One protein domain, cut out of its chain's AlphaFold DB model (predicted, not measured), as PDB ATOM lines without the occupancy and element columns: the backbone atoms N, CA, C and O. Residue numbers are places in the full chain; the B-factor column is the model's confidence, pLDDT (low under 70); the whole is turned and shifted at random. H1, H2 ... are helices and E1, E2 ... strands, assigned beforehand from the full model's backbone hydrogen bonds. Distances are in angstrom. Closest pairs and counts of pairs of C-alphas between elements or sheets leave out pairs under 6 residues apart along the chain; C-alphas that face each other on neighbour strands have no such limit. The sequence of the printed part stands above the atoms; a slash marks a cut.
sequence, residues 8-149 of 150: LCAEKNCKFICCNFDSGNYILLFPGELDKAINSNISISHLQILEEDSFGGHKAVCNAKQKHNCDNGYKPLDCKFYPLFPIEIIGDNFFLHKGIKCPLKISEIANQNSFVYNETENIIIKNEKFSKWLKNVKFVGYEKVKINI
ATOM      1  N   LEU A   8      46.808 -31.089  29.506       82.69
ATOM      2  CA  LEU A   8      45.837 -31.066  28.414       82.69
ATOM      3  C   LEU A   8      45.212 -29.687  28.151       82.69
ATOM      4  O   LEU A   8      44.548 -29.521  27.133       82.69
ATOM      5  N   CYS A   9      45.410 -28.686  29.016       81.25
ATOM      6  CA  CYS A   9      44.912 -27.331  28.773       81.25
ATOM      7  C   CYS A   9      45.637 -26.617  27.625       81.25
ATOM      8  O   CYS A   9      45.020 -25.768  26.981       81.25
ATOM      9  N   ALA A  10      46.913 -26.930  27.370       76.38
ATOM     10  CA  ALA A  10      47.625 -26.417  26.193       76.38
ATOM     11  C   ALA A  10      47.067 -27.024  24.893       76.38
ATOM     12  O   ALA A  10      47.125 -26.414  23.825       76.38
ATOM     13  N   GLU A  11      46.479 -28.211  25.016       74.06
ATOM     14  CA  GLU A  11      45.895 -29.004  23.947       74.06
ATOM     15  C   GLU A  11      44.350 -28.883  23.963       74.06
ATOM     16  O   GLU A  11      43.765 -28.029  24.639       74.06
ATOM     17  N   LYS A  12      43.658 -29.711  23.169       71.44
ATOM     18  CA  LYS A  12      42.198 -29.945  23.271       71.44
ATOM     19  C   LYS A  12      41.312 -28.683  23.289       71.44
ATOM     20  O   LYS A  12      40.326 -28.618  24.019       71.44
ATOM     21  N   ASN A  13      41.633 -27.686  22.459       69.56
ATOM     22  CA  ASN A  13      40.870 -26.435  22.299       69.56
ATOM     23  C   ASN A  13      40.645 -25.617  23.591       69.56
ATOM     24  O   ASN A  13      39.850 -24.681  23.574       69.56
ATOM     25  N   CYS A  14      41.340 -25.915  24.695       79.38
ATOM     26  CA  CYS A  14      41.210 -25.150  25.936       79.38
ATOM     27  C   CYS A  14      42.049 -23.870  25.882       79.38
ATOM     28  O   CYS A  14      41.532 -22.786  26.145       79.38
ATOM     29  N   LYS A  15      43.339 -23.989  25.529       76.12
ATOM     30  CA  LYS A  15      44.311 -22.881  25.437       76.12
ATOM     31  C   LYS A  15      44.283 -21.947  26.656       76.12
ATOM     32  O   LYS A  15      44.468 -20.741  26.527       76.12
ATOM     33  N   PHE A  16      44.018 -22.503  27.839       78.44
ATOM     34  CA  PHE A  16      43.892 -21.757  29.097       78.44
ATOM     35  C   PHE A  16      42.828 -20.647  29.081       78.44
ATOM     36  O   PHE A  16      42.960 -19.654  29.795       78.44
ATOM     37  N   ILE A  17      41.746 -20.808  28.309       77.62
ATOM     38  CA  ILE A  17      40.684 -19.795  28.184       77.62
ATOM     39  C   ILE A  17      40.072 -19.389  29.533       77.62
ATOM     40  O   ILE A  17      39.705 -18.233  29.723       77.62
ATOM     41  N   CYS A  18      40.041 -20.302  30.511       78.44
ATOM     42  CA  CYS A  18      39.586 -20.019  31.873       78.44
ATOM     43  C   CYS A  18      40.460 -19.011  32.631       78.44
ATOM     44  O   CYS A  18      40.031 -18.511  33.662       78.44
ATOM     45  N   CYS A  19      41.659 -18.705  32.137       76.62
ATOM     46  CA  CYS A  19      42.573 -17.716  32.703       76.62
ATOM     47  C   CYS A  19      42.557 -16.395  31.928       76.62
ATOM     48  O   CYS A  19      43.120 -15.410  32.395       76.62
ATOM     49  N   ASN A  20      41.883 -16.365  30.776       74.94
ATOM     50  CA  ASN A  20      41.677 -15.174  29.964       74.94
ATOM     51  C   ASN A  20      40.237 -14.651  30.103       74.94
ATOM     52  O   ASN A  20      39.589 -14.315  29.117       74.94
ATOM     53  N   PHE A  21      39.697 -14.655  31.323       72.31
ATOM     54  CA  PHE A  21      38.374 -14.097  31.591       72.31
ATOM     55  C   PHE A  21      38.453 -12.572  31.647       72.31
ATOM     56  O   PHE A  21      39.315 -12.032  32.337       72.31
ATOM     57  N   ASP A  22      37.558 -11.871  30.959       63.19
ATOM     58  CA  ASP A  22      37.434 -10.419  31.088       63.19
ATOM     59  C   ASP A  22      36.811 -10.018  32.432       63.19
ATOM     60  O   ASP A  22      36.196 -10.831  33.137       63.19
ATOM     61  N   SER A  23      36.986  -8.744  32.788       52.88
ATOM     62  CA  SER A  23      36.302  -8.082  33.900       52.88
ATOM     63  C   SER A  23      34.788  -8.303  33.777       52.88
ATOM     64  O   SER A  23      34.165  -7.813  32.839       52.88
ATOM     65  N   GLY A  24      34.211  -9.087  34.696       57.31
ATOM     66  CA  GLY A  24      32.784  -9.441  34.688       57.31
ATOM     67  C   GLY A  24      32.455 -10.802  35.309       57.31
ATOM     68  O   GLY A  24      31.335 -11.002  35.771       57.31
ATOM     69  N   ASN A  25      33.420 -11.726  35.385       72.88
ATOM     70  CA  ASN A  25      33.273 -12.934  36.204       72.88
ATOM     71  C   ASN A  25      33.771 -12.640  37.624       72.88
ATOM     72  O   ASN A  25      34.891 -12.154  37.794       72.88
ATOM     73  N   TYR A  26      32.939 -12.923  38.626       86.00
ATOM     74  CA  TYR A  26      33.386 -12.914  40.012       86.00
ATOM     75  C   TYR A  26      34.074 -14.239  40.346       86.00
ATOM     76  O   TYR A  26      33.717 -15.299  39.835       86.00
ATOM     77  N   ILE A  27      35.055 -14.142  41.225       88.50
ATOM     78  CA  ILE A  27      35.771 -15.236  41.859       88.50
ATOM     79  C   ILE A  27      35.165 -15.407  43.242       88.50
ATOM     80  O   ILE A  27      34.926 -14.419  43.943       88.50
ATOM     81  N   LEU A  28      34.929 -16.654  43.631       90.12
ATOM     82  CA  LEU A  28      34.545 -16.990  44.994       90.12
ATOM     83  C   LEU A  28      35.800 -17.196  45.845       90.12
ATOM     84  O   LEU A  28      36.683 -17.972  45.495       90.12
ATOM     85  N   LEU A  29      35.878 -16.498  46.967       91.38
ATOM     86  CA  LEU A  29      36.898 -16.688  47.990       91.38
ATOM     87  C   LEU A  29      36.239 -17.367  49.181       91.38
ATOM     88  O   LEU A  29      35.181 -16.940  49.648       91.38
ATOM     89  N   PHE A  30      36.853 -18.431  49.668       91.19
ATOM     90  CA  PHE A  30      36.293 -19.239  50.737       91.19
ATOM     91  C   PHE A  30      36.416 -18.537  52.097       91.19
ATOM     92  O   PHE A  30      37.323 -17.719  52.292       91.19
ATOM     93  N   PRO A  31      35.561 -18.883  53.078       90.56
ATOM     94  CA  PRO A  31      35.712 -18.406  54.448       90.56
ATOM     95  C   PRO A  31      37.135 -18.595  55.001       90.56
ATOM     96  O   PRO A  31      37.626 -19.721  55.107       90.56
ATOM     97  N   GLY A  32      37.785 -17.486  55.371       88.56
ATOM     98  CA  GLY A  32      39.158 -17.448  55.904       88.56
ATOM     99  C   GLY A  32      40.280 -17.536  54.857       88.56
ATOM    100  O   GLY A  32      41.458 -17.545  55.218       88.56
ATOM    101  N   GLU A  33      39.958 -17.597  53.560       90.69
ATOM    102  CA  GLU A  33      40.956 -17.675  52.486       90.69
ATOM    103  C   GLU A  33      41.827 -16.414  52.409       90.69
ATOM    104  O   GLU A  33      43.056 -16.515  52.327       90.69
ATOM    105  N   LEU A  34      41.197 -15.236  52.475       90.62
ATOM    106  CA  LEU A  34      41.892 -13.947  52.464       90.62
ATOM    107  C   LEU A  34      42.785 -13.781  53.692       90.62
ATOM    108  O   LEU A  34      43.959 -13.448  53.540       90.62
ATOM    109  N   ASP A  35      42.272 -14.094  54.882       90.50
ATOM    110  CA  ASP A  35      43.038 -14.017  56.130       90.50
ATOM    111  C   ASP A  35      44.293 -14.885  56.055       90.50
ATOM    112  O   ASP A  35      45.386 -14.458  56.421       90.50
ATOM    113  N   LYS A  36      44.166 -16.099  55.506       89.88
ATOM    114  CA  LYS A  36      45.305 -16.996  55.299       89.88
ATOM    115  C   LYS A  36      46.338 -16.393  54.344       89.88
ATOM    116  O   LYS A  36      47.536 -16.527  54.598       89.88
ATOM    117  N   ALA A  37      45.905 -15.749  53.259       91.19
ATOM    118  CA  ALA A  37      46.805 -15.097  52.307       91.19
ATOM    119  C   ALA A  37      47.548 -13.909  52.942       91.19
ATOM    120  O   ALA A  37      48.771 -13.822  52.818       91.19
ATOM    121  N   ILE A  38      46.822 -13.062  53.677       91.50
ATOM    122  CA  ILE A  38      47.361 -11.896  54.392       91.50
ATOM    123  C   ILE A  38      48.371 -12.342  55.454       91.50
ATOM    124  O   ILE A  38      49.508 -11.878  55.448       91.50
ATOM    125  N   ASN A  39      48.006 -13.311  56.298       93.19
ATOM    126  CA  ASN A  39      48.882 -13.848  57.347       93.19
ATOM    127  C   ASN A  39      50.140 -14.532  56.793       93.19
ATOM    128  O   ASN A  39      51.131 -14.679  57.505       93.19
ATOM    129  N   SER A  40      50.115 -14.948  55.524       92.00
ATOM    130  CA  SER A  40      51.264 -15.541  54.830       92.00
ATOM    131  C   SER A  40      52.120 -14.507  54.085       92.00
ATOM    132  O   SER A  40      53.007 -14.900  53.329       92.00
ATOM    133  N   ASN A  41      51.864 -13.202  54.255       93.69
ATOM    134  CA  ASN A  41      52.527 -12.107  53.535       93.69
ATOM    135  C   ASN A  41      52.452 -12.232  51.998       93.69
ATOM    136  O   ASN A  41      53.358 -11.796  51.286       93.69
ATOM    137  N   ILE A  42      51.376 -12.818  51.463       93.19
ATOM    138  CA  ILE A  42      51.155 -12.922  50.015       93.19
ATOM    139  C   ILE A  42      50.247 -11.772  49.571       93.19
ATOM    140  O   ILE A  42      49.172 -11.569  50.132       93.19
ATOM    141  N   SER A  43      50.652 -11.028  48.536       94.56
ATOM    142  CA  SER A  43      49.873  -9.881  48.053       94.56
ATOM    143  C   SER A  43      48.502 -10.290  47.513       94.56
ATOM    144  O   SER A  43      48.398 -11.135  46.624       94.56
ATOM    145  N   ILE A  44      47.456  -9.614  47.980       95.00
ATOM    146  CA  ILE A  44      46.083  -9.721  47.464       95.00
ATOM    147  C   ILE A  44      45.661  -8.482  46.659       95.00
ATOM    148  O   ILE A  44      44.494  -8.340  46.322       95.00
ATOM    149  N   SER A  45      46.588  -7.576  46.327       94.81
ATOM    150  CA  SER A  45      46.273  -6.251  45.757       94.81
ATOM    151  C   SER A  45      45.563  -6.280  44.401       94.81
ATOM    152  O   SER A  45      44.950  -5.295  43.999       94.81
ATOM    153  N   HIS A  46      45.658  -7.390  43.671       93.00
ATOM    154  CA  HIS A  46      44.958  -7.582  42.404       93.00
ATOM    155  C   HIS A  46      43.488  -7.993  42.590       93.00
ATOM    156  O   HIS A  46      42.756  -8.055  41.605       93.00
ATOM    157  N   LEU A  47      43.054  -8.313  43.814       93.44
ATOM    158  CA  LEU A  47      41.679  -8.684  44.128       93.44
ATOM    159  C   LEU A  47      40.903  -7.448  44.571       93.44
ATOM    160  O   LEU A  47      41.210  -6.828  45.586       93.44
ATOM    161  N   GLN A  48      39.855  -7.125  43.826       93.81
ATOM    162  CA  GLN A  48      38.844  -6.168  44.247       93.81
ATOM    163  C   GLN A  48      37.685  -6.931  44.879       93.81
ATOM    164  O   GLN A  48      36.965  -7.644  44.182       93.81
ATOM    165  N   ILE A  49      37.497  -6.774  46.188       94.06
ATOM    166  CA  ILE A  49      36.377  -7.382  46.907       94.06
ATOM    167  C   ILE A  49      35.088  -6.632  46.555       94.06
ATOM    168  O   ILE A  49      35.039  -5.406  46.626       94.06
ATOM    169  N   LEU A  50      34.065  -7.374  46.137       91.38
ATOM    170  CA  LEU A  50      32.750  -6.845  45.776       91.38
ATOM    171  C   LEU A  50      31.737  -7.004  46.911       91.38
ATOM    172  O   LEU A  50      30.910  -6.125  47.129       91.38
ATOM    173  N   GLU A  51      31.774  -8.149  47.590       91.31
ATOM    174  CA  GLU A  51      30.784  -8.559  48.586       91.31
ATOM    175  C   GLU A  51      31.422  -9.576  49.538       91.31
ATOM    176  O   GLU A  51      32.212 -10.415  49.098       91.31
ATOM    177  N   GLU A  52      31.045  -9.523  50.813       89.88
ATOM    178  CA  GLU A  52      31.227 -10.603  51.786       89.88
ATOM    179  C   GLU A  52      29.854 -11.232  52.061       89.88
ATOM    180  O   GLU A  52      28.870 -10.519  52.271       89.88
ATOM    181  N   ASP A  53      29.766 -12.560  52.027       85.69
ATOM    182  CA  ASP A  53      28.534 -13.278  52.335       85.69
ATOM    183  C   ASP A  53      28.379 -13.575  53.832       85.69
ATOM    184  O   ASP A  53      29.311 -13.497  54.631       85.69
ATOM    185  N   SER A  54      27.173 -13.988  54.226       82.81
ATOM    186  CA  SER A  54      26.812 -14.260  55.623       82.81
ATOM    187  C   SER A  54      27.600 -15.393  56.292       82.81
ATOM    188  O   SER A  54      27.455 -15.607  57.497       82.81
ATOM    189  N   PHE A  55      28.393 -16.159  55.540       86.81
ATOM    190  CA  PHE A  55      29.212 -17.258  56.050       86.81
ATOM    191  C   PHE A  55      30.718 -16.943  56.001       86.81
ATOM    192  O   PHE A  55      31.523 -17.805  56.366       86.81
ATOM    193  N   GLY A  56      31.096 -15.711  55.635       87.25
ATOM    194  CA  GLY A  56      32.474 -15.209  55.591       87.25
ATOM    195  C   GLY A  56      33.207 -15.490  54.278       87.25
ATOM    196  O   GLY A  56      34.418 -15.281  54.193       87.25
ATOM    197  N   GLY A  57      32.512 -16.013  53.265       91.12
ATOM    198  CA  GLY A  57      33.049 -16.074  51.911       91.12
ATOM    199  C   GLY A  57      32.975 -14.706  51.245       91.12
ATOM    200  O   GLY A  57      32.250 -13.822  51.692       91.12
ATOM    201  N   HIS A  58      33.747 -14.509  50.180       92.62
ATOM    202  CA  HIS A  58      33.753 -13.242  49.454       92.62
ATOM    203  C   HIS A  58      33.565 -13.460  47.957       92.62
ATOM    204  O   HIS A  58      34.006 -14.462  47.394       92.62
ATOM    205  N   LYS A  59      32.963 -12.476  47.291       92.19
ATOM    206  CA  LYS A  59      33.039 -12.325  45.838       92.19
ATOM    207  C   LYS A  59      34.083 -11.275  45.519       92.19
ATOM    208  O   LYS A  59      34.051 -10.179  46.077       92.19
ATOM    209  N   ALA A  60      34.978 -11.582  44.593       91.94
ATOM    210  CA  ALA A  60      36.006 -10.653  44.152       91.94
ATOM    211  C   ALA A  60      36.150 -10.641  42.633       91.94
ATOM    212  O   ALA A  60      35.776 -11.589  41.950       91.94
ATOM    213  N   VAL A  61      36.736  -9.577  42.096       91.25
ATOM    214  CA  VAL A  61      37.191  -9.516  40.704       91.25
ATOM    215  C   VAL A  61      38.710  -9.453  40.700       91.25
ATOM    216  O   VAL A  61      39.317  -8.733  41.491       91.25
ATOM    217  N   CYS A  62      39.329 -10.228  39.811       90.62
ATOM    218  CA  CYS A  62      40.768 -10.190  39.593       90.62
ATOM    219  C   CYS A  62      41.113  -9.136  38.536       90.62
ATOM    220  O   CYS A  62      40.759  -9.275  37.365       90.62
ATOM    221  N   ASN A  63      41.863  -8.125  38.961       91.25
ATOM    222  CA  ASN A  63      42.391  -7.041  38.136       91.25
ATOM    223  C   ASN A  63      43.858  -7.275  37.729       91.25
ATOM    224  O   ASN A  63      44.521  -6.353  37.256       91.25
ATOM    225  N   ALA A  64      44.379  -8.495  37.919       90.69
ATOM    226  CA  ALA A  64      45.753  -8.824  37.558       90.69
ATOM    227  C   ALA A  64      45.971  -8.710  36.042       90.69
ATOM    228  O   ALA A  64      45.133  -9.153  35.247       90.69
ATOM    229  N   LYS A  65      47.133  -8.191  35.637       88.81
ATOM    230  CA  LYS A  65      47.561  -8.176  34.230       88.81
ATOM    231  C   LYS A  65      47.928  -9.588  33.778       88.81
ATOM    232  O   LYS A  65      47.516 -10.040  32.714       88.81
ATOM    233  N   GLN A  66      48.659 -10.310  34.618       88.06
ATOM    234  CA  GLN A  66      49.050 -11.698  34.435       88.06
ATOM    235  C   GLN A  66      48.146 -12.604  35.280       88.06
ATOM    236  O   GLN A  66      48.503 -13.072  36.353       88.06
ATOM    237  N   LYS A  67      46.939 -12.902  34.791       85.81
ATOM    238  CA  LYS A  67      45.960 -13.748  35.513       85.81
ATOM    239  C   LYS A  67      46.426 -15.192  35.740       85.81
ATOM    240  O   LYS A  67      45.936 -15.881  36.639       85.81
ATOM    241  N   HIS A  68      47.380 -15.677  34.945       83.12
ATOM    242  CA  HIS A  68      47.890 -17.041  35.077       83.12
ATOM    243  C   HIS A  68      48.618 -17.269  36.414       83.12
ATOM    244  O   HIS A  68      48.401 -18.316  37.025       83.12
ATOM    245  N   ASN A  69      49.358 -16.267  36.898       85.06
ATOM    246  CA  ASN A  69      50.080 -16.241  38.179       85.06
ATOM    247  C   ASN A  69      49.572 -15.136  39.141       85.06
ATOM    248  O   ASN A  69      50.180 -14.896  40.178       85.06
ATOM    249  N   CYS A  70      48.473 -14.457  38.783       81.81
ATOM    250  CA  CYS A  70      47.872 -13.325  39.496       81.81
ATOM    251  C   CYS A  70      48.872 -12.219  39.894       81.81
ATOM    252  O   CYS A  70      48.860 -11.741  41.028       81.81
ATOM    253  N   ASP A  71      49.732 -11.813  38.954       90.56
ATOM    254  CA  ASP A  71      50.782 -10.794  39.140       90.56
ATOM    255  C   ASP A  71      51.760 -11.121  40.287       90.56
ATOM    256  O   ASP A  71      52.211 -10.238  41.016       90.56
ATOM    257  N   ASN A  72      52.086 -12.410  40.450       90.25
ATOM    258  CA  ASN A  72      52.875 -12.964  41.564       90.25
ATOM    259  C   ASN A  72      52.224 -12.785  42.947       90.25
ATOM    260  O   ASN A  72      52.872 -12.961  43.979       90.25
ATOM    261  N   GLY A  73      50.940 -12.434  42.970       92.38
ATOM    262  CA  GLY A  73      50.129 -12.376  44.170       92.38
ATOM    263  C   GLY A  73      49.442 -13.701  44.483       92.38
ATOM    264  O   GLY A  73      49.689 -14.764  43.908       92.38
ATOM    265  N   TYR A  74      48.522 -13.626  45.431       92.50
ATOM    266  CA  TYR A  74      47.732 -14.752  45.870       92.50
ATOM    267  C   TYR A  74      46.751 -15.187  44.786       92.50
ATOM    268  O   TYR A  74      45.804 -14.482  44.469       92.50
ATOM    269  N   LYS A  75      46.911 -16.396  44.257       90.62
ATOM    270  CA  LYS A  75      45.920 -16.955  43.339       90.62
ATOM    271  C   LYS A  75      44.752 -17.589  44.115       90.62
ATOM    272  O   LYS A  75      45.022 -18.529  44.871       90.62
ATOM    273  N   PRO A  76      43.496 -17.149  43.916       90.50
ATOM    274  CA  PRO A  76      42.332 -17.687  44.626       90.50
ATOM    275  C   PRO A  76      42.135 -19.192  44.456       90.50
ATOM    276  O   PRO A  76      42.451 -19.735  43.395       90.50
ATOM    277  N   LEU A  77      41.599 -19.867  45.473       89.56
ATOM    278  CA  LEU A  77      41.281 -21.294  45.430       89.56
ATOM    279  C   LEU A  77      40.271 -21.606  44.336       89.56
ATOM    280  O   LEU A  77      40.511 -22.546  43.596       89.56
ATOM    281  N   ASP A  78      39.250 -20.778  44.127       88.00
ATOM    282  CA  ASP A  78      38.321 -20.905  42.993       88.00
ATOM    283  C   ASP A  78      39.064 -20.955  41.643       88.00
ATOM    284  O   ASP A  78      38.910 -21.892  40.857       88.00
ATOM    285  N   CYS A  79      40.025 -20.052  41.435       87.06
ATOM    286  CA  CYS A  79      40.888 -20.083  40.252       87.06
ATOM    287  C   CYS A  79      41.815 -21.310  40.197       87.06
ATOM    288  O   CYS A  79      42.136 -21.785  39.108       87.06
ATOM    289  N   LYS A  80      42.311 -21.791  41.345       87.69
ATOM    290  CA  LYS A  80      43.195 -22.968  41.436       87.69
ATOM    291  C   LYS A  80      42.426 -24.275  41.237       87.69
ATOM    292  O   LYS A  80      43.003 -25.241  40.753       87.69
ATOM    293  N   PHE A  81      41.167 -24.315  41.653       88.19
ATOM    294  CA  PHE A  81      40.310 -25.491  41.683       88.19
ATOM    295  C   PHE A  81      39.674 -25.750  40.318       88.19
ATOM    296  O   PHE A  81      39.532 -26.911  39.926       88.19
ATOM    297  N   TYR A  82      39.405 -24.688  39.549       86.56
ATOM    298  CA  TYR A  82      38.842 -24.786  38.207       86.56
ATOM    299  C   TYR A  82      39.538 -25.864  37.339       86.56
ATOM    300  O   TYR A  82      40.766 -25.876  37.227       86.56
ATOM    301  N   PRO A  83      38.774 -26.761  36.680       86.75
ATOM    302  CA  PRO A  83      37.327 -26.697  36.459       86.75
ATOM    303  C   PRO A  83      36.478 -27.387  37.531       86.75
ATOM    304  O   PRO A  83      35.296 -27.590  37.286       86.75
ATOM    305  N   LEU A  84      37.046 -27.800  38.660       88.81
ATOM    306  CA  LEU A  84      36.358 -28.616  39.657       88.81
ATOM    307  C   LEU A  84      36.080 -27.826  40.917       88.81
ATOM    308  O   LEU A  84      36.941 -27.085  41.355       88.81
ATOM    309  N   PHE A  85      34.917 -28.011  41.525       87.00
ATOM    310  CA  PHE A  85      34.538 -27.290  42.737       87.00
ATOM    311  C   PHE A  85      33.893 -28.213  43.752       87.00
ATOM    312  O   PHE A  85      33.019 -28.981  43.363       87.00
ATOM    313  N   PRO A  86      34.275 -28.157  45.035       84.94
ATOM    314  CA  PRO A  86      33.616 -28.952  46.057       84.94
ATOM    315  C   PRO A  86      32.138 -28.587  46.180       84.94
ATOM    316  O   PRO A  86      31.761 -27.427  46.055       84.94
ATOM    317  N   ILE A  87      31.303 -29.600  46.406       79.44
ATOM    318  CA  ILE A  87      29.877 -29.442  46.722       79.44
ATOM    319  C   ILE A  87      29.606 -30.010  48.103       79.44
ATOM    320  O   ILE A  87      28.998 -29.363  48.949       79.44
ATOM    321  N   GLU A  88      30.012 -31.259  48.313       76.69
ATOM    322  CA  GLU A  88      29.645 -32.004  49.505       76.69
ATOM    323  C   GLU A  88      30.549 -33.221  49.677       76.69
ATOM    324  O   GLU A  88      30.984 -33.830  48.695       76.69
ATOM    325  N   ILE A  89      30.780 -33.590  50.934       72.12
ATOM    326  CA  ILE A  89      31.387 -34.863  51.316       72.12
ATOM    327  C   ILE A  89      30.323 -35.662  52.070       72.12
ATOM    328  O   ILE A  89      29.814 -35.190  53.088       72.12
ATOM    329  N   ILE A  90      29.955 -36.842  51.562       73.94
ATOM    330  CA  ILE A  90      28.987 -37.748  52.199       73.94
ATOM    331  C   ILE A  90      29.653 -39.109  52.407       73.94
ATOM    332  O   ILE A  90      29.771 -39.902  51.464       73.94
ATOM    333  N   GLY A  91      30.071 -39.389  53.644       72.75
ATOM    334  CA  GLY A  91      30.939 -40.535  53.929       72.75
ATOM    335  C   GLY A  91      32.208 -40.442  53.082       72.75
ATOM    336  O   GLY A  91      32.818 -39.378  53.026       72.75
ATOM    337  N   ASP A  92      32.518 -41.503  52.339       70.50
ATOM    338  CA  ASP A  92      33.676 -41.552  51.431       70.50
ATOM    339  C   ASP A  92      33.389 -40.967  50.031       70.50
ATOM    340  O   ASP A  92      34.230 -41.010  49.133       70.50
ATOM    341  N   ASN A  93      32.182 -40.440  49.788       73.81
ATOM    342  CA  ASN A  93      31.826 -39.864  48.491       73.81
ATOM    343  C   ASN A  93      32.132 -38.367  48.458       73.81
ATOM    344  O   ASN A  93      31.611 -37.604  49.274       73.81
ATOM    345  N   PHE A  94      32.871 -37.942  47.433       77.81
ATOM    346  CA  PHE A  94      33.171 -36.539  47.177       77.81
ATOM    347  C   PHE A  94      32.418 -36.032  45.945       77.81
ATOM    348  O   PHE A  94      32.637 -36.472  44.812       77.81
ATOM    349  N   PHE A  95      31.498 -35.098  46.165       81.69
ATOM    350  CA  PHE A  95      30.703 -34.498  45.103       81.69
ATOM    351  C   PHE A  95      31.345 -33.199  44.647       81.69
ATOM    352  O   PHE A  95      31.621 -32.306  45.450       81.69
ATOM    353  N   LEU A  96      31.542 -33.098  43.335       85.25
ATOM    354  CA  LEU A  96      32.202 -31.976  42.695       85.25
ATOM    355  C   LEU A  96      31.282 -31.354  41.643       85.25
ATOM    356  O   LEU A  96      30.452 -32.013  41.021       85.25
ATOM    357  N   HIS A  97      31.439 -30.065  41.422       85.94
ATOM    358  CA  HIS A  97      30.893 -29.345  40.292       85.94
ATOM    359  C   HIS A  97      31.966 -29.247  39.216       85.94
ATOM    360  O   HIS A  97      33.111 -28.932  39.528       85.94
ATOM    361  N   LYS A  98      31.610 -29.490  37.951       88.38
ATOM    362  CA  LYS A  98      32.499 -29.253  36.812       88.38
ATOM    363  C   LYS A  98      32.074 -27.986  36.079       88.38
ATOM    364  O   LYS A  98      30.906 -27.822  35.746       88.38
ATOM    365  N   GLY A  99      33.020 -27.101  35.789       87.69
ATOM    366  CA  GLY A  99      32.782 -25.917  34.972       87.69
ATOM    367  C   GLY A  99      32.368 -26.316  33.555       87.69
ATOM    368  O   GLY A  99      33.099 -27.042  32.869       87.69
ATOM    369  N   ILE A 100      31.215 -25.818  33.097       85.62
ATOM    370  CA  ILE A 100      30.651 -26.161  31.779       85.62
ATOM    371  C   ILE A 100      31.517 -25.647  30.624       85.62
ATOM    372  O   ILE A 100      31.531 -26.222  29.543       85.62
ATOM    373  N   LYS A 101      32.280 -24.572  30.862       84.31
ATOM    374  CA  LYS A 101      33.173 -23.962  29.867       84.31
ATOM    375  C   LYS A 101      34.472 -24.750  29.675       84.31
ATOM    376  O   LYS A 101      35.215 -24.467  28.743       84.31
ATOM    377  N   CYS A 102      34.789 -25.701  30.559       86.19
ATOM    378  CA  CYS A 102      35.974 -26.535  30.399       86.19
ATOM    379  C   CYS A 102      35.680 -27.699  29.437       86.19
ATOM    380  O   CYS A 102      34.799 -28.509  29.746       86.19
ATOM    381  N   PRO A 103      36.424 -27.825  28.321       87.06
ATOM    382  CA  PRO A 103      36.192 -28.882  27.337       87.06
ATOM    383  C   PRO A 103      36.732 -30.252  27.775       87.06
ATOM    384  O   PRO A 103      36.394 -31.259  27.158       87.06
ATOM    385  N   LEU A 104      37.571 -30.303  28.816       88.06
ATOM    386  CA  LEU A 104      38.170 -31.545  29.303       88.06
ATOM    387  C   LEU A 104      37.149 -32.376  30.087       88.06
ATOM    388  O   LEU A 104      36.388 -31.843  30.899       88.06
ATOM    389  N   LYS A 105      37.156 -33.690  29.875       87.62
ATOM    390  CA  LYS A 105      36.339 -34.655  30.618       87.62
ATOM    391  C   LYS A 105      36.916 -34.882  32.013       87.62
ATOM    392  O   LYS A 105      38.110 -34.726  32.237       87.62
ATOM    393  N   ILE A 106      36.082 -35.351  32.942       83.25
ATOM    394  CA  ILE A 106      36.514 -35.700  34.306       83.25
ATOM    395  C   ILE A 106      37.664 -36.718  34.312       83.25
ATOM    396  O   ILE A 106      38.630 -36.552  35.052       83.25
ATOM    397  N   SER A 107      37.599 -37.728  33.441       84.50
ATOM    398  CA  SER A 107      38.658 -38.733  33.286       84.50
ATOM    399  C   SER A 107      40.004 -38.140  32.853       84.50
ATOM    400  O   SER A 107      41.041 -38.747  33.081       84.50
ATOM    401  N   GLU A 108      39.997 -36.963  32.225       86.50
ATOM    402  CA  GLU A 108      41.183 -36.276  31.702       86.50
ATOM    403  C   GLU A 108      41.809 -35.313  32.731       86.50
ATOM    404  O   GLU A 108      42.883 -34.765  32.492       86.50
ATOM    405  N   ILE A 109      41.166 -35.107  33.886       83.56
ATOM    406  CA  ILE A 109      41.611 -34.176  34.937       83.56
ATOM    407  C   ILE A 109      41.748 -34.854  36.309       83.56
ATOM    408  O   ILE A 109      41.613 -34.205  37.342       83.56
ATOM    409  N   ALA A 110      42.068 -36.151  36.338       81.12
ATOM    410  CA  ALA A 110      42.180 -36.935  37.574       81.12
ATOM    411  C   ALA A 110      43.118 -36.307  38.626       81.12
ATOM    412  O   ALA A 110      42.753 -36.214  39.794       81.12
ATOM    413  N   ASN A 111      44.274 -35.774  38.215       80.75
ATOM    414  CA  ASN A 111      45.203 -35.097  39.133       80.75
ATOM    415  C   ASN A 111      44.583 -33.850  39.787       80.75
ATOM    416  O   ASN A 111      44.886 -33.531  40.936       80.75
ATOM    417  N   GLN A 112      43.698 -33.156  39.065       84.12
ATOM    418  CA  GLN A 112      42.962 -32.018  39.603       84.12
ATOM    419  C   GLN A 112      41.956 -32.468  40.663       84.12
ATOM    420  O   GLN A 112      41.803 -31.779  41.669       84.12
ATOM    421  N   ASN A 113      41.318 -33.632  40.482       81.06
ATOM    422  CA  ASN A 113      40.403 -34.196  41.478       81.06
ATOM    423  C   ASN A 113      41.116 -34.369  42.824       81.06
ATOM    424  O   ASN A 113      40.628 -33.880  43.838       81.06
ATOM    425  N   SER A 114      42.284 -35.020  42.824       81.88
ATOM    426  CA  SER A 114      43.060 -35.275  44.044       81.88
ATOM    427  C   SER A 114      43.533 -33.982  44.707       81.88
ATOM    428  O   SER A 114      43.468 -33.857  45.926       81.88
ATOM    429  N   PHE A 115      43.960 -32.991  43.916       86.31
ATOM    430  CA  PHE A 115      44.327 -31.676  44.441       86.31
ATOM    431  C   PHE A 115      43.142 -30.976  45.123       86.31
ATOM    432  O   PHE A 115      43.268 -30.539  46.266       86.31
ATOM    433  N   VAL A 116      41.987 -30.902  44.452       86.81
ATOM    434  CA  VAL A 116      40.788 -30.257  45.009       86.81
ATOM    435  C   VAL A 116      40.290 -31.001  46.240       86.81
ATOM    436  O   VAL A 116      39.930 -30.349  47.217       86.81
ATOM    437  N   TYR A 117      40.305 -32.335  46.229       83.38
ATOM    438  CA  TYR A 117      39.945 -33.139  47.394       83.38
ATOM    439  C   TYR A 117      40.832 -32.815  48.596       83.38
ATOM    440  O   TYR A 117      40.314 -32.395  49.625       83.38
ATOM    441  N   ASN A 118      42.156 -32.907  48.446       84.50
ATOM    442  CA  ASN A 118      43.094 -32.681  49.546       84.50
ATOM    443  C   ASN A 118      42.991 -31.259  50.115       84.50
ATOM    444  O   ASN A 118      43.020 -31.064  51.329       84.50
ATOM    445  N   GLU A 119      42.869 -30.243  49.257       84.69
ATOM    446  CA  GLU A 119      42.698 -28.863  49.722       84.69
ATOM    447  C   GLU A 119      41.344 -28.679  50.419       84.69
ATOM    448  O   GLU A 119      41.276 -28.054  51.475       84.69
ATOM    449  N   THR A 120      40.275 -29.262  49.873       80.31
ATOM    450  CA  THR A 120      38.931 -29.170  50.453       80.31
ATOM    451  C   THR A 120      38.849 -29.890  51.794       80.31
ATOM    452  O   THR A 120      38.311 -29.326  52.737       80.31
ATOM    453  N   GLU A 121      39.394 -31.097  51.915       78.25
ATOM    454  CA  GLU A 121      39.439 -31.859  53.164       78.25
ATOM    455  C   GLU A 121      40.180 -31.063  54.249       78.25
ATOM    456  O   GLU A 121      39.663 -30.864  55.349       78.25
ATOM    457  N   ASN A 122      41.330 -30.476  53.903       77.81
ATOM    458  CA  ASN A 122      42.086 -29.609  54.805       77.81
ATOM    459  C   ASN A 122      41.315 -28.358  55.257       77.81
ATOM    460  O   ASN A 122      41.589 -27.847  56.346       77.81
ATOM    461  N   ILE A 123      40.394 -27.848  54.436       76.75
ATOM    462  CA  ILE A 123      39.565 -26.678  54.745       76.75
ATOM    463  C   ILE A 123      38.320 -27.085  55.547       76.75
ATOM    464  O   ILE A 123      38.048 -26.477  56.581       76.75
ATOM    465  N   ILE A 124      37.595 -28.126  55.118       66.75
ATOM    466  CA  ILE A 124      36.366 -28.633  55.753       66.75
ATOM    467  C   ILE A 124      36.643 -29.111  57.172       66.75
ATOM    468  O   ILE A 124      35.933 -28.697  58.088       66.75
ATOM    469  N   ILE A 125      37.682 -29.929  57.374       60.88
ATOM    470  CA  ILE A 125      38.034 -30.461  58.702       60.88
ATOM    471  C   ILE A 125      38.268 -29.323  59.704       60.88
ATOM    472  O   ILE A 125      38.053 -29.483  60.902       60.88
ATOM    473  N   LYS A 126      38.696 -28.155  59.218       67.81
ATOM    474  CA  LYS A 126      39.124 -27.033  60.054       67.81
ATOM    475  C   LYS A 126      38.099 -25.904  60.138       67.81
ATOM    476  O   LYS A 126      38.352 -24.943  60.861       67.81
ATOM    477  N   ASN A 127      36.980 -25.967  59.409       73.75
ATOM    478  CA  ASN A 127      36.078 -24.822  59.304       73.75
ATOM    479  C   ASN A 127      34.606 -25.198  59.051       73.75
ATOM    480  O   ASN A 127      34.159 -25.324  57.911       73.75
ATOM    481  N   GLU A 128      33.796 -25.250  60.114       78.00
ATOM    482  CA  GLU A 128      32.341 -25.443  60.001       78.00
ATOM    483  C   GLU A 128      31.641 -24.366  59.153       78.00
ATOM    484  O   GLU A 128      30.617 -24.647  58.517       78.00
ATOM    485  N   LYS A 129      32.173 -23.132  59.116       81.31
ATOM    486  CA  LYS A 129      31.614 -22.069  58.268       81.31
ATOM    487  C   LYS A 129      31.776 -22.410  56.796       81.31
ATOM    488  O   LYS A 129      30.863 -22.125  56.033       81.31
ATOM    489  N   PHE A 130      32.866 -23.074  56.408       83.19
ATOM    490  CA  PHE A 130      33.061 -23.517  55.031       83.19
ATOM    491  C   PHE A 130      31.987 -24.526  54.612       83.19
ATOM    492  O   PHE A 130      31.374 -24.356  53.564       83.19
ATOM    493  N   SER A 131      31.661 -25.509  55.456       80.75
ATOM    494  CA  SER A 131      30.583 -26.467  55.167       80.75
ATOM    495  C   SER A 131      29.211 -25.794  55.025       80.75
ATOM    496  O   SER A 131      28.413 -26.179  54.170       80.75
ATOM    497  N   LYS A 132      28.919 -24.773  55.843       84.56
ATOM    498  CA  LYS A 132      27.679 -23.982  55.725       84.56
ATOM    499  C   LYS A 132      27.684 -23.109  54.472       84.56
ATOM    500  O   LYS A 132      26.679 -23.062  53.766       84.56
ATOM    501  N   TRP A 133      28.809 -22.470  54.179       87.88
ATOM    502  CA  TRP A 133      29.021 -21.663  52.984       87.88
ATOM    503  C   TRP A 133      28.808 -22.483  51.712       87.88
ATOM    504  O   TRP A 133      28.021 -22.093  50.854       87.88
ATOM    505  N   LEU A 134      29.405 -23.675  51.640       84.94
ATOM    506  CA  LEU A 134      29.331 -24.574  50.490       84.94
ATOM    507  C   LEU A 134      27.892 -24.968  50.125       84.94
ATOM    508  O   LEU A 134      27.556 -25.091  48.953       84.94
ATOM    509  N   LYS A 135      27.021 -25.108  51.133       82.94
ATOM    510  CA  LYS A 135      25.593 -25.413  50.946       82.94
ATOM    511  C   LYS A 135      24.768 -24.226  50.441       82.94
ATOM    512  O   LYS A 135      23.667 -24.436  49.941       82.94
ATOM    513  N   ASN A 136      25.256 -22.998  50.609       84.75
ATOM    514  CA  ASN A 136      24.504 -21.773  50.322       84.75
ATOM    515  C   ASN A 136      25.067 -20.972  49.144       84.75
ATOM    516  O   ASN A 136      24.364 -20.130  48.579       84.75
ATOM    517  N   VAL A 137      26.321 -21.213  48.763       84.50
ATOM    518  CA  VAL A 137      26.950 -20.519  47.648       84.50
ATOM    519  C   VAL A 137      26.299 -20.923  46.323       84.50
ATOM    520  O   VAL A 137      26.028 -22.092  46.049       84.50
ATOM    521  N   LYS A 138      26.028 -19.928  45.474       80.44
ATOM    522  CA  LYS A 138      25.472 -20.146  44.135       80.44
ATOM    523  C   LYS A 138      26.597 -20.227  43.111       80.44
ATOM    524  O   LYS A 138      27.222 -19.218  42.780       80.44
ATOM    525  N   PHE A 139      26.800 -21.424  42.575       76.94
ATOM    526  CA  PHE A 139      27.706 -21.668  41.459       76.94
ATOM    527  C   PHE A 139      26.998 -21.394  40.127       76.94
ATOM    528  O   PHE A 139      25.975 -22.002  39.817       76.94
ATOM    529  N   VAL A 140      27.548 -20.484  39.320       77.62
ATOM    530  CA  VAL A 140      27.045 -20.176  37.972       77.62
ATOM    531  C   VAL A 140      27.984 -20.793  36.941       77.62
ATOM    532  O   VAL A 140      29.193 -20.598  37.008       77.62
ATOM    533  N   GLY A 141      27.437 -21.527  35.969       78.06
ATOM    534  CA  GLY A 141      28.240 -22.172  34.924       78.06
ATOM    535  C   GLY A 141      28.903 -23.482  35.359       78.06
ATOM    536  O   GLY A 141      29.973 -23.823  34.850       78.06
ATOM    537  N   TYR A 142      28.267 -24.221  36.268       82.62
ATOM    538  CA  TYR A 142      28.727 -25.524  36.739       82.62
ATOM    539  C   TYR A 142      27.645 -26.593  36.585       82.62
ATOM    540  O   TYR A 142      26.461 -26.320  36.772       82.62
ATOM    541  N   GLU A 143      28.062 -27.819  36.283       82.88
ATOM    542  CA  GLU A 143      27.223 -29.021  36.295       82.88
ATOM    543  C   GLU A 143      27.628 -29.933  37.461       82.88
ATOM    544  O   GLU A 143      28.795 -29.959  37.859       82.88
ATOM    545  N   LYS A 144      26.679 -30.643  38.083       82.88
ATOM    546  CA  LYS A 144      26.986 -31.575  39.183       82.88
ATOM    547  C   LYS A 144      27.587 -32.855  38.613       82.88
ATOM    548  O   LYS A 144      26.971 -33.494  37.766       82.88
ATOM    549  N   VAL A 145      28.749 -33.256  39.120       80.88
ATOM    550  CA  VAL A 145      29.406 -34.518  38.774       80.88
ATOM    551  C   VAL A 145      29.687 -35.329  40.039       80.88
ATOM    552  O   VAL A 145      30.050 -34.800  41.089       80.88
ATOM    553  N   LYS A 146      29.497 -36.647  39.957       78.38
ATOM    554  CA  LYS A 146      29.931 -37.562  41.016       78.38
ATOM    555  C   LYS A 146      31.327 -38.066  40.672       78.38
ATOM    556  O   LYS A 146      31.527 -38.567  39.566       78.38
ATOM    557  N   ILE A 147      32.260 -37.967  41.615       70.19
ATOM    558  CA  ILE A 147      33.578 -38.592  41.503       70.19
ATOM    559  C   ILE A 147      33.722 -39.580  42.658       70.19
ATOM    560  O   ILE A 147      33.475 -39.240  43.811       70.19
ATOM    561  N   ASN A 148      34.082 -40.820  42.336       65.12
ATOM    562  CA  ASN A 148      34.464 -41.793  43.349       65.12
ATOM    563  C   ASN A 148      35.952 -41.587  43.629       65.12
ATOM    564  O   ASN A 148      36.747 -41.561  42.687       65.12
ATOM    565  N   ILE A 149      36.315 -41.422  44.896       61.50
ATOM    566  CA  ILE A 149      37.713 -41.422  45.310       61.50
ATOM    567  C   ILE A 149      38.066 -42.884  45.560       61.50
ATOM    568  O   ILE A 149      37.561 -43.489  46.500       61.50
TER     569      ILE A 149
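This is residues 8 to 149 of the 150 residues of an uncharacterized protein of Bacteroidetes bacterium (UniProt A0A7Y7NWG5). Two small lobes make this domain: one holds the sheet of E1, E3 and E2 with H1 at its side, the other a strongly twisted sheet of E4, E5 and E6 with H3 slantwise over one face. The short helix H2 sits between the lobes, near the middle of the whole, and H4 meets the second lobe beside E4. The printed part has 142 residues with four named helices and six named strands, in the order E1 H1 E2 E3 H2 E4 E5 H3 H4 E6, of mixed class. Both sheets are antiparallel, in the orders E1 - E3 - E2 and E4 - E5 - E6. The whole is compact, with a radius of gyration of the C-alphas of 14.8 A and spans of 38 by 37 by 25 A.

Start at Leu 8; residues 8 to 26 hold no named element. Find C-alpha 27 at (35.771, -15.236, 41.859), where E1, residues 27 to 29, begins. Next come H1, residues 33 to 39, E2, residues 47 to 52, 13.1 A long, and E3, residues 58 to 62, 12.5 A. H2, residues 77 to 81, leads to E4, residues 84 to 90, 17.2 A, and E5, residues 93 to 99, 19.4 A. At C-alpha 110 (42.180, -36.935, 37.574) H3 begins and runs 20.8 A to residue 124. H4, residues 128 to 136, spans 13.0 A, and E6, residues 142 to 148, runs 18.5 A to C-alpha 148 at (34.464, -41.793, 43.349).

Look first at E1 and E3, where N 27 and O 60 are 2.8 A apart, within hydrogen-bond range. E2 and E3 form a hairpin, with N 48 and O 61 at 2.9 A. E1, H1 and E2 make a split strand-helix-strand unit, two strands running the same way with E3 between them, and its crossover is right-handed. H2 only grazes both sheets; its closest C-alphas to E1 are those of Leu 28 and Asp 78, 5.8 A apart. E4 and E5 are a hairpin, with N 85 and O 97 at 2.8 A; between E5 and E6, N 145 and O 96 are at 2.8 A. H3 is on this sheet at a height of 8.7 A, making two layers, a helix on one face of a sheet; its closest C-alphas to E4 are those of Pro 86 and Thr 120, 6.9 A apart. H4 only grazes the sheet with residues 131 to 135. In H1, H2 and H3 every O i to N i+4 pair is within hydrogen-bond range; in H4, 4 of 5 are.

The C-alphas of Lys 65 and Gly 91, the two farthest apart, are 41.4 A from each other. The printed part has no cut, and E3 to H2 is a long link. The mean pLDDT of the printed part is 83.4; residue 13 and residues 22 to 24, 124 to 126 and 148 to 149 are under 70.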